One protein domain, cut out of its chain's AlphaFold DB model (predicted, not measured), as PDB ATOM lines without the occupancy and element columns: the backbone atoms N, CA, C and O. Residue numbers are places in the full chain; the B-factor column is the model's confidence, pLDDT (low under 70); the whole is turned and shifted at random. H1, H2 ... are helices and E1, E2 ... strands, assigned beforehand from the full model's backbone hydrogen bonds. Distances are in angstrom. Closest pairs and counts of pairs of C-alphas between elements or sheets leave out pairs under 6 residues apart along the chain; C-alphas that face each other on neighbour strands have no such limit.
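Overview. This is residues 37 to 106 and 117 to 133 of the 330 residues of a protein of Gracilariopsis chorda (UniProt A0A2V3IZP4). Two small sheets of four strands stand partly face to face like an open sandwich, E2, E1, E4 and E5 in one and E7, E6, E3 and E8 in the other, and the last helix, H1, only grazes the first sheet. The link between E4 and E5 and the tail after E7 reach far out: they hold the two C-alphas farthest apart, those of Pro 73 and Gly 104. The printed part has 87 residues with eight named strands followed by one named helix. The sheet order E2, E1, E4, E5 is antiparallel throughout and the order E7, E6, E3, E8 is mixed; the class is mixed, helices and strands. The whole is compact, with a radius of gyration of the C-alphas of 12.9 A and spans of 36 by 35 by 19 A.

Arrangement. Start at E1, residues 41 to 43, which makes a hairpin with E2, residues 46 to 48; look for N 48 and O 41, 2.8 A apart. E1 is also antiparallel to E4, residues 64 to 67, with N 67 and O 42 at 2.8 A. E4 and E5, residues 77 to 81, form the next hairpin, with N 66 and O 79 at 3.0 A. From edge to edge of this sheet the strands' lines turn by 61 degrees. In the other sheet, E6, residues 87 to 92, and E7, residues 97 to 102, are a hairpin, with N 88 and O 101 at 3.0 A. E3, residues 54 to 56, meets E6 only at a point, where C-alphas 90 and 54 face each other at 4.6 A. E3 runs parallel to E8, residues 117 to 119, at 32 degrees, with N 118 and O 54 at 2.9 A. Between the sheets, E1 and E3 are only just apart, at 8.4 A, and E5 and E7 are apart. H1, residues 122 to 132, is on the first sheet but only grazes it, with its residues 124 to 132; the closest C-alphas of E2 and H1 are those of Arg 46 and Ala 124, 7.0 A. In H1 every O i to N i+4 pair is within hydrogen-bond range.

Along the chain. Find C-alpha 41 at (23.638, 39.819, -44.555), where E1 begins. E1 and E3 each measure 6.8 A, E2 6.6 A, E4 10.0 A and E5 13.2 A. E6 starts at C-alpha 87, (18.454, 22.257, -39.853), and measures 16.2 A; E7 measures 16.0 A and E8 6.4 A. H1 measures 15.2 A and ends at C-alpha 132, (38.290, 28.412, -39.508).

Size, cuts and confidence. The C-alphas of Pro 73 and Gly 104 are 38.1 A apart. Residues 107 to 116 are not printed, and C-alphas 106 and 117 are 19.0 A apart across this cut. Of the links printed whole, none is long. Mean pLDDT of the printed part is 70.9; 42 residues are under 70, among them residues 85 to 106.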
ATOM      1  N   ALA A  37      29.124  43.156 -43.463       46.06
ATOM      2  CA  ALA A  37      27.835  43.222 -42.777       46.06
ATOM      3  C   ALA A  37      27.069  44.534 -43.033       46.06
ATOM      4  O   ALA A  37      25.882  44.504 -43.317       46.06
ATOM      5  N   GLN A  38      27.716  45.703 -43.042       51.06
ATOM      6  CA  GLN A  38      27.040  46.985 -43.309       51.06
ATOM      7  C   GLN A  38      26.434  47.078 -44.717       51.06
ATOM      8  O   GLN A  38      25.565  47.912 -44.963       51.06
ATOM      9  N   ARG A  39      26.869  46.223 -45.651       56.06
ATOM     10  CA  ARG A  39      26.344  46.165 -47.025       56.06
ATOM     11  C   ARG A  39      25.230  45.132 -47.194       56.06
ATOM     12  O   ARG A  39      24.569  45.128 -48.231       56.06
ATOM     13  N   GLY A  40      25.018  44.265 -46.206       66.50
ATOM     14  CA  GLY A  40      24.017  43.210 -46.248       66.50
ATOM     15  C   GLY A  40      24.350  42.038 -45.331       66.50
ATOM     16  O   GLY A  40      25.400  41.979 -44.698       66.50
ATOM     17  N   LEU A  41      23.444  41.066 -45.287       77.69
ATOM     18  CA  LEU A  41      23.638  39.819 -44.555       77.69
ATOM     19  C   LEU A  41      24.935  39.138 -44.998       77.69
ATOM     20  O   LEU A  41      25.127  38.928 -46.196       77.69
ATOM     21  N   CYS A  42      25.796  38.743 -44.064       83.88
ATOM     22  CA  CYS A  42      26.950  37.917 -44.400       83.88
ATOM     23  C   CYS A  42      26.849  36.555 -43.749       83.88
ATOM     24  O   CYS A  42      26.542  36.451 -42.569       83.88
ATOM     25  N   ILE A  43      27.163  35.513 -44.509       87.06
ATOM     26  CA  ILE A  43      27.383  34.176 -43.967       87.06
ATOM     27  C   ILE A  43      28.781  33.754 -44.375       87.06
ATOM     28  O   ILE A  43      29.114  33.739 -45.565       87.06
ATOM     29  N   ASN A  44      29.591  33.396 -43.384       91.06
ATOM     30  CA  ASN A  44      31.000  33.079 -43.542       91.06
ATOM     31  C   ASN A  44      31.727  34.247 -44.237       91.06
ATOM     32  O   ASN A  44      31.574  35.405 -43.862       91.06
ATOM     33  N   ALA A  45      32.485  33.949 -45.288       84.19
ATOM     34  CA  ALA A  45      33.223  34.916 -46.094       84.19
ATOM     35  C   ALA A  45      32.365  35.645 -47.154       84.19
ATOM     36  O   ALA A  45      32.917  36.364 -47.986       84.19
ATOM     37  N   ARG A  46      31.037  35.439 -47.197       84.50
ATOM     38  CA  ARG A  46      30.183  35.932 -48.287       84.50
ATOM     39  C   ARG A  46      29.136  36.928 -47.815       84.50
ATOM     40  O   ARG A  46      28.331  36.613 -46.947       84.50
ATOM     41  N   THR A  47      29.087  38.068 -48.495       81.81
ATOM     42  CA  THR A  47      28.033  39.082 -48.365       81.81
ATOM     43  C   THR A  47      26.912  38.845 -49.366       81.81
ATOM     44  O   THR A  47      27.158  38.537 -50.536       81.81
ATOM     45  N   PHE A  48      25.680  39.036 -48.917       77.88
ATOM     46  CA  PHE A  48      24.479  38.996 -49.732       77.88
ATOM     47  C   PHE A  48      23.825  40.377 -49.744       77.88
ATOM     48  O   PHE A  48      23.418  40.893 -48.706       77.88
ATOM     49  N   THR A  49      23.714  40.966 -50.933       71.94
ATOM     50  CA  THR A  49      23.043  42.247 -51.158       71.94
ATOM     51  C   THR A  49      21.687  41.978 -51.819       71.94
ATOM     52  O   THR A  49      21.613  41.441 -52.923       71.94
ATOM     53  N   GLY A  50      20.590  42.283 -51.120       67.25
ATOM     54  CA  GLY A  50      19.219  42.045 -51.596       67.25
ATOM     55  C   GLY A  50      18.432  41.007 -50.779       67.25
ATOM     56  O   GLY A  50      18.925  40.504 -49.770       67.25
ATOM     57  N   PRO A  51      17.184  40.700 -51.183       65.00
ATOM     58  CA  PRO A  51      16.293  39.837 -50.413       65.00
ATOM     59  C   PRO A  51      16.755  38.376 -50.475       65.00
ATOM     60  O   PRO A  51      16.534  37.677 -51.465       65.00
ATOM     61  N   VAL A  52      17.379  37.904 -49.395       66.06
ATOM     62  CA  VAL A  52      17.724  36.491 -49.190       66.06
ATOM     63  C   VAL A  52      16.777  35.902 -48.159       66.06
ATOM     64  O   VAL A  52      16.747  36.350 -47.019       66.06
ATOM     65  N   GLN A  53      16.006  34.888 -48.553       66.88
ATOM     66  CA  GLN A  53      15.067  34.214 -47.646       66.88
ATOM     67  C   GLN A  53      15.711  33.023 -46.930       66.88
ATOM     68  O   GLN A  53      15.340  32.684 -45.809       66.88
ATOM     69  N   SER A  54      16.675  32.367 -47.578       68.94
ATOM     70  CA  SER A  54      17.414  31.240 -47.005       68.94
ATOM     71  C   SER A  54      18.763  31.059 -47.691       68.94
ATOM     72  O   SER A  54      18.945  31.473 -48.842       68.94
ATOM     73  N   VAL A  55      19.698  30.418 -46.984       71.69
ATOM     74  CA  VAL A  55      21.002  30.037 -47.533       71.69
ATOM     75  C   VAL A  55      21.222  28.534 -47.415       71.69
ATOM     76  O   VAL A  55      21.043  27.950 -46.348       71.69
ATOM     77  N   GLY A  56      21.604  27.909 -48.529       75.62
ATOM     78  CA  GLY A  56      21.933  26.485 -48.615       75.62
ATOM     79  C   GLY A  56      23.419  26.226 -48.883       75.62
ATOM     80  O   GLY A  56      24.166  27.130 -49.257       75.62
ATOM     81  N   GLY A  57      23.831  24.962 -48.737       76.75
ATOM     82  CA  GLY A  57      25.194  24.505 -49.057       76.75
ATOM     83  C   GLY A  57      26.202  24.590 -47.908       76.75
ATOM     84  O   GLY A  57      27.382  24.345 -48.124       76.75
ATOM     85  N   LEU A  58      25.742  24.904 -46.698       82.25
ATOM     86  CA  LEU A  58      26.574  24.952 -45.500       82.25
ATOM     87  C   LEU A  58      26.903  23.544 -44.982       82.25
ATOM     88  O   LEU A  58      26.059  22.643 -44.985       82.25
ATOM     89  N   SER A  59      28.133  23.360 -44.506       84.62
ATOM     90  CA  SER A  59      28.602  22.081 -43.972       84.62
ATOM     91  C   SER A  59      28.145  21.855 -42.521       84.62
ATOM     92  O   SER A  59      28.545  22.600 -41.630       84.62
ATOM     93  N   PRO A  60      27.430  20.759 -42.196       82.38
ATOM     94  CA  PRO A  60      26.961  20.506 -40.826       82.38
ATOM     95  C   PRO A  60      28.093  20.183 -39.833       82.38
ATOM     96  O   PRO A  60      27.879  20.088 -38.628       82.38
ATOM     97  N   LYS A  61      29.320  19.971 -40.321       85.69
ATOM     98  CA  LYS A  61      30.478  19.631 -39.481       85.69
ATOM     99  C   LYS A  61      31.245  20.860 -38.991       85.69
ATOM    100  O   LYS A  61      32.264  20.692 -38.327       85.69
ATOM    101  N   ARG A  62      30.825  22.071 -39.363       87.94
ATOM    102  CA  ARG A  62      31.630  23.285 -39.201       87.94
ATOM    103  C   ARG A  62      30.932  24.338 -38.373       87.94
ATOM    104  O   ARG A  62      29.712  24.355 -38.251       87.94
ATOM    105  N   ILE A  63      31.754  25.196 -37.786       93.75
ATOM    106  CA  ILE A  63      31.288  26.439 -37.195       93.75
ATOM    107  C   ILE A  63      31.171  27.443 -38.331       93.75
ATOM    108  O   ILE A  63      32.088  27.620 -39.132       93.75
ATOM    109  N   HIS A  64      30.019  28.077 -38.391       93.00
ATOM    110  CA  HIS A  64      29.708  29.141 -39.318       93.00
ATOM    111  C   HIS A  64      29.501  30.426 -38.538       93.00
ATOM    112  O   HIS A  64      29.204  30.399 -37.345       93.00
ATOM    113  N   LEU A  65      29.679  31.546 -39.222       92.00
ATOM    114  CA  LEU A  65      29.377  32.858 -38.678       92.00
ATOM    115  C   LEU A  65      28.358  33.506 -39.591       92.00
ATOM    116  O   LEU A  65      28.568  33.582 -40.800       92.00
ATOM    117  N   ILE A  66      27.277  33.991 -39.008       87.50
ATOM    118  CA  ILE A  66      26.413  34.947 -39.676       87.50
ATOM    119  C   ILE A  66      26.632  36.312 -39.057       87.50
ATOM    120  O   ILE A  66      26.715  36.409 -37.838       87.50
ATOM    121  N   THR A  67      26.741  37.350 -39.876       84.00
ATOM    122  CA  THR A  67      26.740  38.731 -39.402       84.00
ATOM    123  C   THR A  67      25.582  39.482 -40.026       84.00
ATOM    124  O   THR A  67      25.279  39.342 -41.217       84.00
ATOM    125  N   LEU A  68      24.873  40.214 -39.175       74.56
ATOM    126  CA  LEU A  68      23.667  40.925 -39.559       74.56
ATOM    127  C   LEU A  68      24.022  42.318 -40.069       74.56
ATOM    128  O   LEU A  68      24.954  42.942 -39.549       74.56
ATOM    129  N   PRO A  69      23.274  42.819 -41.066       64.50
ATOM    130  CA  PRO A  69      23.417  44.194 -41.463       64.50
ATOM    131  C   PRO A  69      23.038  45.103 -40.315       64.50
ATOM    132  O   PRO A  69      21.997  44.948 -39.686       64.50
ATOM    133  N   SER A  70      23.925  46.049 -40.055       60.75
ATOM    134  CA  SER A  70      23.727  47.052 -39.036       60.75
ATOM    135  C   SER A  70      23.701  48.408 -39.716       60.75
ATOM    136  O   SER A  70      24.672  48.799 -40.370       60.75
ATOM    137  N   ALA A  71      22.572  49.107 -39.601       49.97
ATOM    138  CA  ALA A  71      22.514  50.508 -39.972       49.97
ATOM    139  C   ALA A  71      23.410  51.278 -38.996       49.97
ATOM    140  O   ALA A  71      23.258  51.170 -37.776       49.97
ATOM    141  N   LEU A  72      24.367  52.041 -39.531       50.25
ATOM    142  CA  LEU A  72      25.165  52.955 -38.719       50.25
ATOM    143  C   LEU A  72      24.228  53.797 -37.832       50.25
ATOM    144  O   LEU A  72      23.222  54.304 -38.334       50.25
ATOM    145  N   PRO A  73      24.532  53.949 -36.531       51.62
ATOM    146  CA  PRO A  73      25.819  53.691 -35.878       51.62
ATOM    147  C   PRO A  73      25.909  52.349 -35.120       51.62
ATOM    148  O   PRO A  73      26.804  52.189 -34.294       51.62
ATOM    149  N   VAL A  74      24.984  51.405 -35.329       59.31
ATOM    150  CA  VAL A  74      24.908  50.198 -34.490       59.31
ATOM    151  C   VAL A  74      26.069  49.242 -34.812       59.31
ATOM    152  O   VAL A  74      26.477  49.079 -35.966       59.31
ATOM    153  N   ALA A  75      26.632  48.619 -33.780       66.12
ATOM    154  CA  ALA A  75      27.738  47.680 -33.903       66.12
ATOM    155  C   ALA A  75      27.373  46.471 -34.773       66.12
ATOM    156  O   ALA A  75      26.238  45.994 -34.705       66.12
ATOM    157  N   PRO A  76      28.308  45.924 -35.565       74.19
ATOM    158  CA  PRO A  76      28.057  44.668 -36.251       74.19
ATOM    159  C   PRO A  76      27.854  43.539 -35.232       74.19
ATOM    160  O   PRO A  76      28.709  43.283 -34.382       74.19
ATOM    161  N   VAL A  77      26.718  42.855 -35.350       81.38
ATOM    162  CA  VAL A  77      26.365  41.694 -34.528       81.38
ATOM    163  C   VAL A  77      26.586  40.429 -35.341       81.38
ATOM    164  O   VAL A  77      26.192  40.349 -36.510       81.38
ATOM    165  N   GLY A  78      27.208  39.432 -34.720       86.94
ATOM    166  CA  GLY A  78      27.403  38.115 -35.304       86.94
ATOM    167  C   GLY A  78      26.833  37.000 -34.449       86.94
ATOM    168  O   GLY A  78      26.701  37.140 -33.242       86.94
ATOM    169  N   ILE A  79      26.518  35.872 -35.071       89.19
ATOM    170  CA  ILE A  79      26.131  34.645 -34.376       89.19
ATOM    171  C   ILE A  79      26.995  33.521 -34.931       89.19
ATOM    172  O   ILE A  79      26.948  33.215 -36.127       89.19
ATOM    173  N   PHE A  80      27.800  32.909 -34.066       92.12
ATOM    174  CA  PHE A  80      28.464  31.655 -34.398       92.12
ATOM    175  C   PHE A  80      27.462  30.520 -34.247       92.12
ATOM    176  O   PHE A  80      26.802  30.433 -33.223       92.12
ATOM    177  N   PHE A  81      27.355  29.629 -35.224       90.50
ATOM    178  CA  PHE A  81      26.417  28.508 -35.161       90.50
ATOM    179  C   PHE A  81      27.019  27.259 -35.798       90.50
ATOM    180  O   PHE A  81      27.977  27.324 -36.574       90.50
ATOM    181  N   ARG A  82      26.440  26.099 -35.490       89.19
ATOM    182  CA  ARG A  82      26.702  24.855 -36.216       89.19
ATOM    183  C   ARG A  82      25.385  24.273 -36.680       89.19
ATOM    184  O   ARG A  82      24.494  24.046 -35.878       89.19
ATOM    185  N   LEU A  83      25.301  23.966 -37.968       83.38
ATOM    186  CA  LEU A  83      24.109  23.337 -38.515       83.38
ATOM    187  C   LEU A  83      24.024  21.867 -38.135       83.38
ATOM    188  O   LEU A  83      24.913  21.074 -38.450       83.38
ATOM    189  N   HIS A  84      22.894  21.467 -37.567       75.25
ATOM    190  CA  HIS A  84      22.542  20.062 -37.514       75.25
ATOM    191  C   HIS A  84      22.192  19.556 -38.932       75.25
ATOM    192  O   HIS A  84      21.603  20.297 -39.722       75.25
ATOM    193  N   PRO A  85      22.435  18.275 -39.289       68.25
ATOM    194  CA  PRO A  85      22.075  17.715 -40.607       68.25
ATOM    195  C   PRO A  85      20.593  17.841 -41.006       68.25
ATOM    196  O   PRO A  85      20.213  17.538 -42.137       68.25
ATOM    197  N   ARG A  86      19.736  18.226 -40.057       65.81
ATOM    198  CA  ARG A  86      18.301  18.432 -40.245       65.81
ATOM    199  C   ARG A  86      17.899  19.902 -40.162       65.81
ATOM    200  O   ARG A  86      16.720  20.173 -40.258       65.81
ATOM    201  N   GLU A  87      18.807  20.843 -39.990       66.62
ATOM    202  CA  GLU A  87      18.454  22.257 -39.853       66.62
ATOM    203  C   GLU A  87      18.588  23.007 -41.175       66.62
ATOM    204  O   GLU A  87      19.349  22.625 -42.067       66.62
ATOM    205  N   ALA A  88      17.797  24.066 -41.302       65.12
ATOM    206  CA  ALA A  88      17.922  25.061 -42.350       65.12
ATOM    207  C   ALA A  88      17.888  26.448 -41.709       65.12
ATOM    208  O   ALA A  88      17.234  26.662 -40.687       65.12
ATOM    209  N   ILE A  89      18.585  27.393 -42.333       66.12
ATOM    210  CA  ILE A  89      18.598  28.783 -41.885       66.12
ATOM    211  C   ILE A  89      17.605  29.567 -42.727       66.12
ATOM    212  O   ILE A  89      17.658  29.525 -43.962       66.12
ATOM    213  N   THR A  90      16.711  30.281 -42.054       64.44
ATOM    214  CA  THR A  90      15.711  31.141 -42.687       64.44
ATOM    215  C   THR A  90      15.806  32.552 -42.137       64.44
ATOM    216  O   THR A  90      16.069  32.740 -40.952       64.44
ATOM    217  N   PHE A  91      15.542  33.531 -42.996       62.94
ATOM    218  CA  PHE A  91      15.624  34.949 -42.668       62.94
ATOM    219  C   PHE A  91      14.259  35.610 -42.865       62.94
ATOM    220  O   PHE A  91      13.666  35.478 -43.939       62.94
ATOM    221  N   SER A  92      13.768  36.332 -41.850       52.53
ATOM    222  CA  SER A  92      12.648  37.266 -42.008       52.53
ATOM    223  C   SER A  92      13.210  38.679 -42.107       52.53
ATOM    224  O   SER A  92      13.705  39.225 -41.130       52.53
ATOM    225  N   VAL A  93      13.137  39.268 -43.301       47.38
ATOM    226  CA  VAL A  93      13.571  40.656 -43.554       47.38
ATOM    227  C   VAL A  93      12.624  41.672 -42.892       47.38
ATOM    228  O   VAL A  93      12.994  42.823 -42.715       47.38
ATOM    229  N   ASN A  94      11.407  41.261 -42.523       42.84
ATOM    230  CA  ASN A  94      10.372  42.178 -42.039       42.84
ATOM    231  C   ASN A  94      10.432  42.456 -40.532       42.84
ATOM    232  O   ASN A  94       9.848  43.441 -40.096       42.84
ATOM    233  N   ASP A  95      11.107  41.606 -39.755       42.56
ATOM    234  CA  ASP A  95      11.044  41.661 -38.289       42.56
ATOM    235  C   ASP A  95      12.411  41.904 -37.628       42.56
ATOM    236  O   ASP A  95      12.486  41.907 -36.405       42.56
ATOM    237  N   ASP A  96      13.504  42.031 -38.395       48.31
ATOM    238  CA  ASP A  96      14.886  41.951 -37.878       48.31
ATOM    239  C   ASP A  96      15.139  40.690 -37.011       48.31
ATOM    240  O   ASP A  96      16.078  40.616 -36.218       48.31
ATOM    241  N   VAL A  97      14.303  39.652 -37.173       44.12
ATOM    242  CA  VAL A  97      14.368  38.398 -36.413       44.12
ATOM    243  C   VAL A  97      15.098  37.328 -37.224       44.12
ATOM    244  O   VAL A  97      14.654  36.889 -38.290       44.12
ATOM    245  N   PHE A  98      16.210  36.856 -36.662       53.06
ATOM    246  CA  PHE A  98      16.924  35.658 -37.095       53.06
ATOM    247  C   PHE A  98      16.379  34.417 -36.376       53.06
ATOM    248  O   PHE A  98      16.154  34.440 -35.167       53.06
ATOM    249  N   GLY A  99      16.208  33.310 -37.106       51.47
ATOM    250  CA  GLY A  99      15.830  32.026 -36.522       51.47
ATOM    251  C   GLY A  99      16.473  30.844 -37.246       51.47
ATOM    252  O   GLY A  99      16.417  30.742 -38.473       51.47
ATOM    253  N   ILE A 100      17.053  29.919 -36.477       53.28
ATOM    254  CA  ILE A 100      17.470  28.598 -36.962       53.28
ATOM    255  C   ILE A 100      16.259  27.669 -36.842       53.28
ATOM    256  O   ILE A 100      15.714  27.493 -35.753       53.28
ATOM    257  N   LEU A 101      15.808  27.084 -37.955       50.81
ATOM    258  CA  LEU A 101      14.660  26.177 -37.963       50.81
ATOM    259  C   LEU A 101      15.117  24.722 -38.124       50.81
ATOM    260  O   LEU A 101      15.758  24.345 -39.110       50.81
ATOM    261  N   ALA A 102      14.710  23.867 -37.187       40.88
ATOM    262  CA  ALA A 102      14.828  22.420 -37.329       40.88
ATOM    263  C   ALA A 102      13.845  21.898 -38.397       40.88
ATOM    264  O   ALA A 102      12.655  22.224 -38.371       40.88
ATOM    265  N   LYS A 103      14.293  21.029 -39.319       42.44
ATOM    266  CA  LYS A 103      13.385  20.266 -40.199       42.44
ATOM    267  C   LYS A 103      12.475  19.413 -39.327       42.44
ATOM    268  O   LYS A 103      12.892  18.383 -38.800       42.44
ATOM    269  N   GLY A 104      11.214  19.811 -39.246       37.09
ATOM    270  CA  GLY A 104      10.173  19.052 -38.555       37.09
ATOM    271  C   GLY A 104       9.033  19.920 -38.044       37.09
ATOM    272  O   GLY A 104       7.898  19.450 -37.987       37.09
ATOM    273  N   THR A 105       9.287  21.198 -37.758       36.03
ATOM    274  CA  THR A 105       8.225  22.163 -37.476       36.03
ATOM    275  C   THR A 105       7.498  22.444 -38.787       36.03
ATOM    276  O   THR A 105       8.030  23.091 -39.685       36.03
ATOM    277  N   ARG A 106       6.293  21.880 -38.938       31.58
ATOM    278  CA  ARG A 106       5.369  22.144 -40.050       31.58
ATOM    279  C   ARG A 106       4.882  23.598 -40.003       31.58
ATOM    280  O   ARG A 106       3.703  23.858 -39.802       31.58
ATOM    281  N   VAL A 117      16.385  31.421 -52.611       60.66
ATOM    282  CA  VAL A 117      17.469  30.680 -51.931       60.66
ATOM    283  C   VAL A 117      18.810  31.112 -52.506       60.66
ATOM    284  O   VAL A 117      19.056  30.925 -53.698       60.66
ATOM    285  N   ALA A 118      19.704  31.638 -51.673       66.00
ATOM    286  CA  ALA A 118      21.083  31.851 -52.085       66.00
ATOM    287  C   ALA A 118      21.921  30.606 -51.750       66.00
ATOM    288  O   ALA A 118      21.864  30.076 -50.644       66.00
ATOM    289  N   ALA A 119      22.700  30.101 -52.702       67.69
ATOM    290  CA  ALA A 119      23.615  28.987 -52.458       67.69
ATOM    291  C   ALA A 119      25.024  29.518 -52.194       67.69
ATOM    292  O   ALA A 119      25.529  30.338 -52.971       67.69
ATOM    293  N   LEU A 120      25.678  29.037 -51.135       69.44
ATOM    294  CA  LEU A 120      27.120  29.212 -50.981       69.44
ATOM    295  C   LEU A 120      27.845  28.414 -52.067       69.44
ATOM    296  O   LEU A 120      27.515  27.264 -52.347       69.44
ATOM    297  N   SER A 121      28.801  29.061 -52.730       75.12
ATOM    298  CA  SER A 121      29.614  28.401 -53.743       75.12
ATOM    299  C   SER A 121      30.673  27.535 -53.055       75.12
ATOM    300  O   SER A 121      31.167  27.893 -51.986       75.12
ATOM    301  N   LEU A 122      31.062  26.418 -53.680       73.38
ATOM    302  CA  LEU A 122      32.133  25.557 -53.157       73.38
ATOM    303  C   LEU A 122      33.431  26.335 -52.846       73.38
ATOM    304  O   LEU A 122      33.979  26.133 -51.765       73.38
ATOM    305  N   PRO A 123      33.893  27.285 -53.691       82.69
ATOM    306  CA  PRO A 123      35.069  28.094 -53.368       82.69
ATOM    307  C   PRO A 123      34.927  28.927 -52.087       82.69
ATOM    308  O   PRO A 123      35.903  29.088 -51.359       82.69
ATOM    309  N   ALA A 124      33.728  29.446 -51.792       80.25
ATOM    310  CA  ALA A 124      33.488  30.226 -50.578       80.25
ATOM    311  C   ALA A 124      33.525  29.341 -49.320       80.25
ATOM    312  O   ALA A 124      34.093  29.740 -48.305       80.25
ATOM    313  N   GLU A 125      32.988  28.120 -49.399       83.44
ATOM    314  CA  GLU A 125      33.068  27.141 -48.306       83.44
ATOM    315  C   GLU A 125      34.503  26.657 -48.063       83.44
ATOM    316  O   GLU A 125      34.927  26.540 -46.914       83.44
ATOM    317  N   GLU A 126      35.286  26.424 -49.121       89.56
ATOM    318  CA  GLU A 126      36.710  26.093 -48.988       89.56
ATOM    319  C   GLU A 126      37.528  27.249 -48.401       89.56
ATOM    320  O   GLU A 126      38.465  27.028 -47.632       89.56
ATOM    321  N   GLN A 127      37.213  28.494 -48.761       90.19
ATOM    322  CA  GLN A 127      37.871  29.652 -48.163       90.19
ATOM    323  C   GLN A 127      37.542  29.744 -46.670       90.19
ATOM    324  O   GLN A 127      38.457  29.887 -45.856       90.19
ATOM    325  N   TRP A 128      36.265  29.588 -46.305       93.38
ATOM    326  CA  TRP A 128      35.835  29.573 -44.908       93.38
ATOM    327  C   TRP A 128      36.486  28.443 -44.112       93.38
ATOM    328  O   TRP A 128      36.937  28.657 -42.990       93.38
ATOM    329  N   GLU A 129      36.618  27.257 -44.707       93.56
ATOM    330  CA  GLU A 129      37.352  26.138 -44.115       93.56
ATOM    331  C   GLU A 129      38.760  26.529 -43.707       93.56
ATOM    332  O   GLU A 129      39.187  26.272 -42.589       93.56
ATOM    333  N   ARG A 130      39.496  27.148 -44.628       94.75
ATOM    334  CA  ARG A 130      40.893  27.505 -44.397       94.75
ATOM    335  C   ARG A 130      41.012  28.611 -43.349       94.75
ATOM    336  O   ARG A 130      41.992  28.628 -42.608       94.75
ATOM    337  N   LEU A 131      40.020  29.500 -43.269       95.19
ATOM    338  CA  LEU A 131      39.932  30.561 -42.263       95.19
ATOM    339  C   LEU A 131      39.563  30.053 -40.863       95.19
ATOM    340  O   LEU A 131      39.911  30.710 -39.887       95.19
ATOM    341  N   THR A 132      38.877  28.913 -40.764       96.25
ATOM    342  CA  THR A 132      38.290  28.412 -39.508       96.25
ATOM    343  C   THR A 132      38.737  27.000 -39.126       96.25
ATOM    344  O   THR A 132      38.201  26.413 -38.191       96.25
ATOM    345  N   SER A 133      39.735  26.447 -39.818       95.69
ATOM    346  CA  SER A 133      40.191  25.055 -39.684       95.69
ATOM    347  C   SER A 133      40.626  24.638 -38.277       95.69
ATOM    348  O   SER A 133      40.596  23.448 -37.968       95.69
TER     349      SER A 133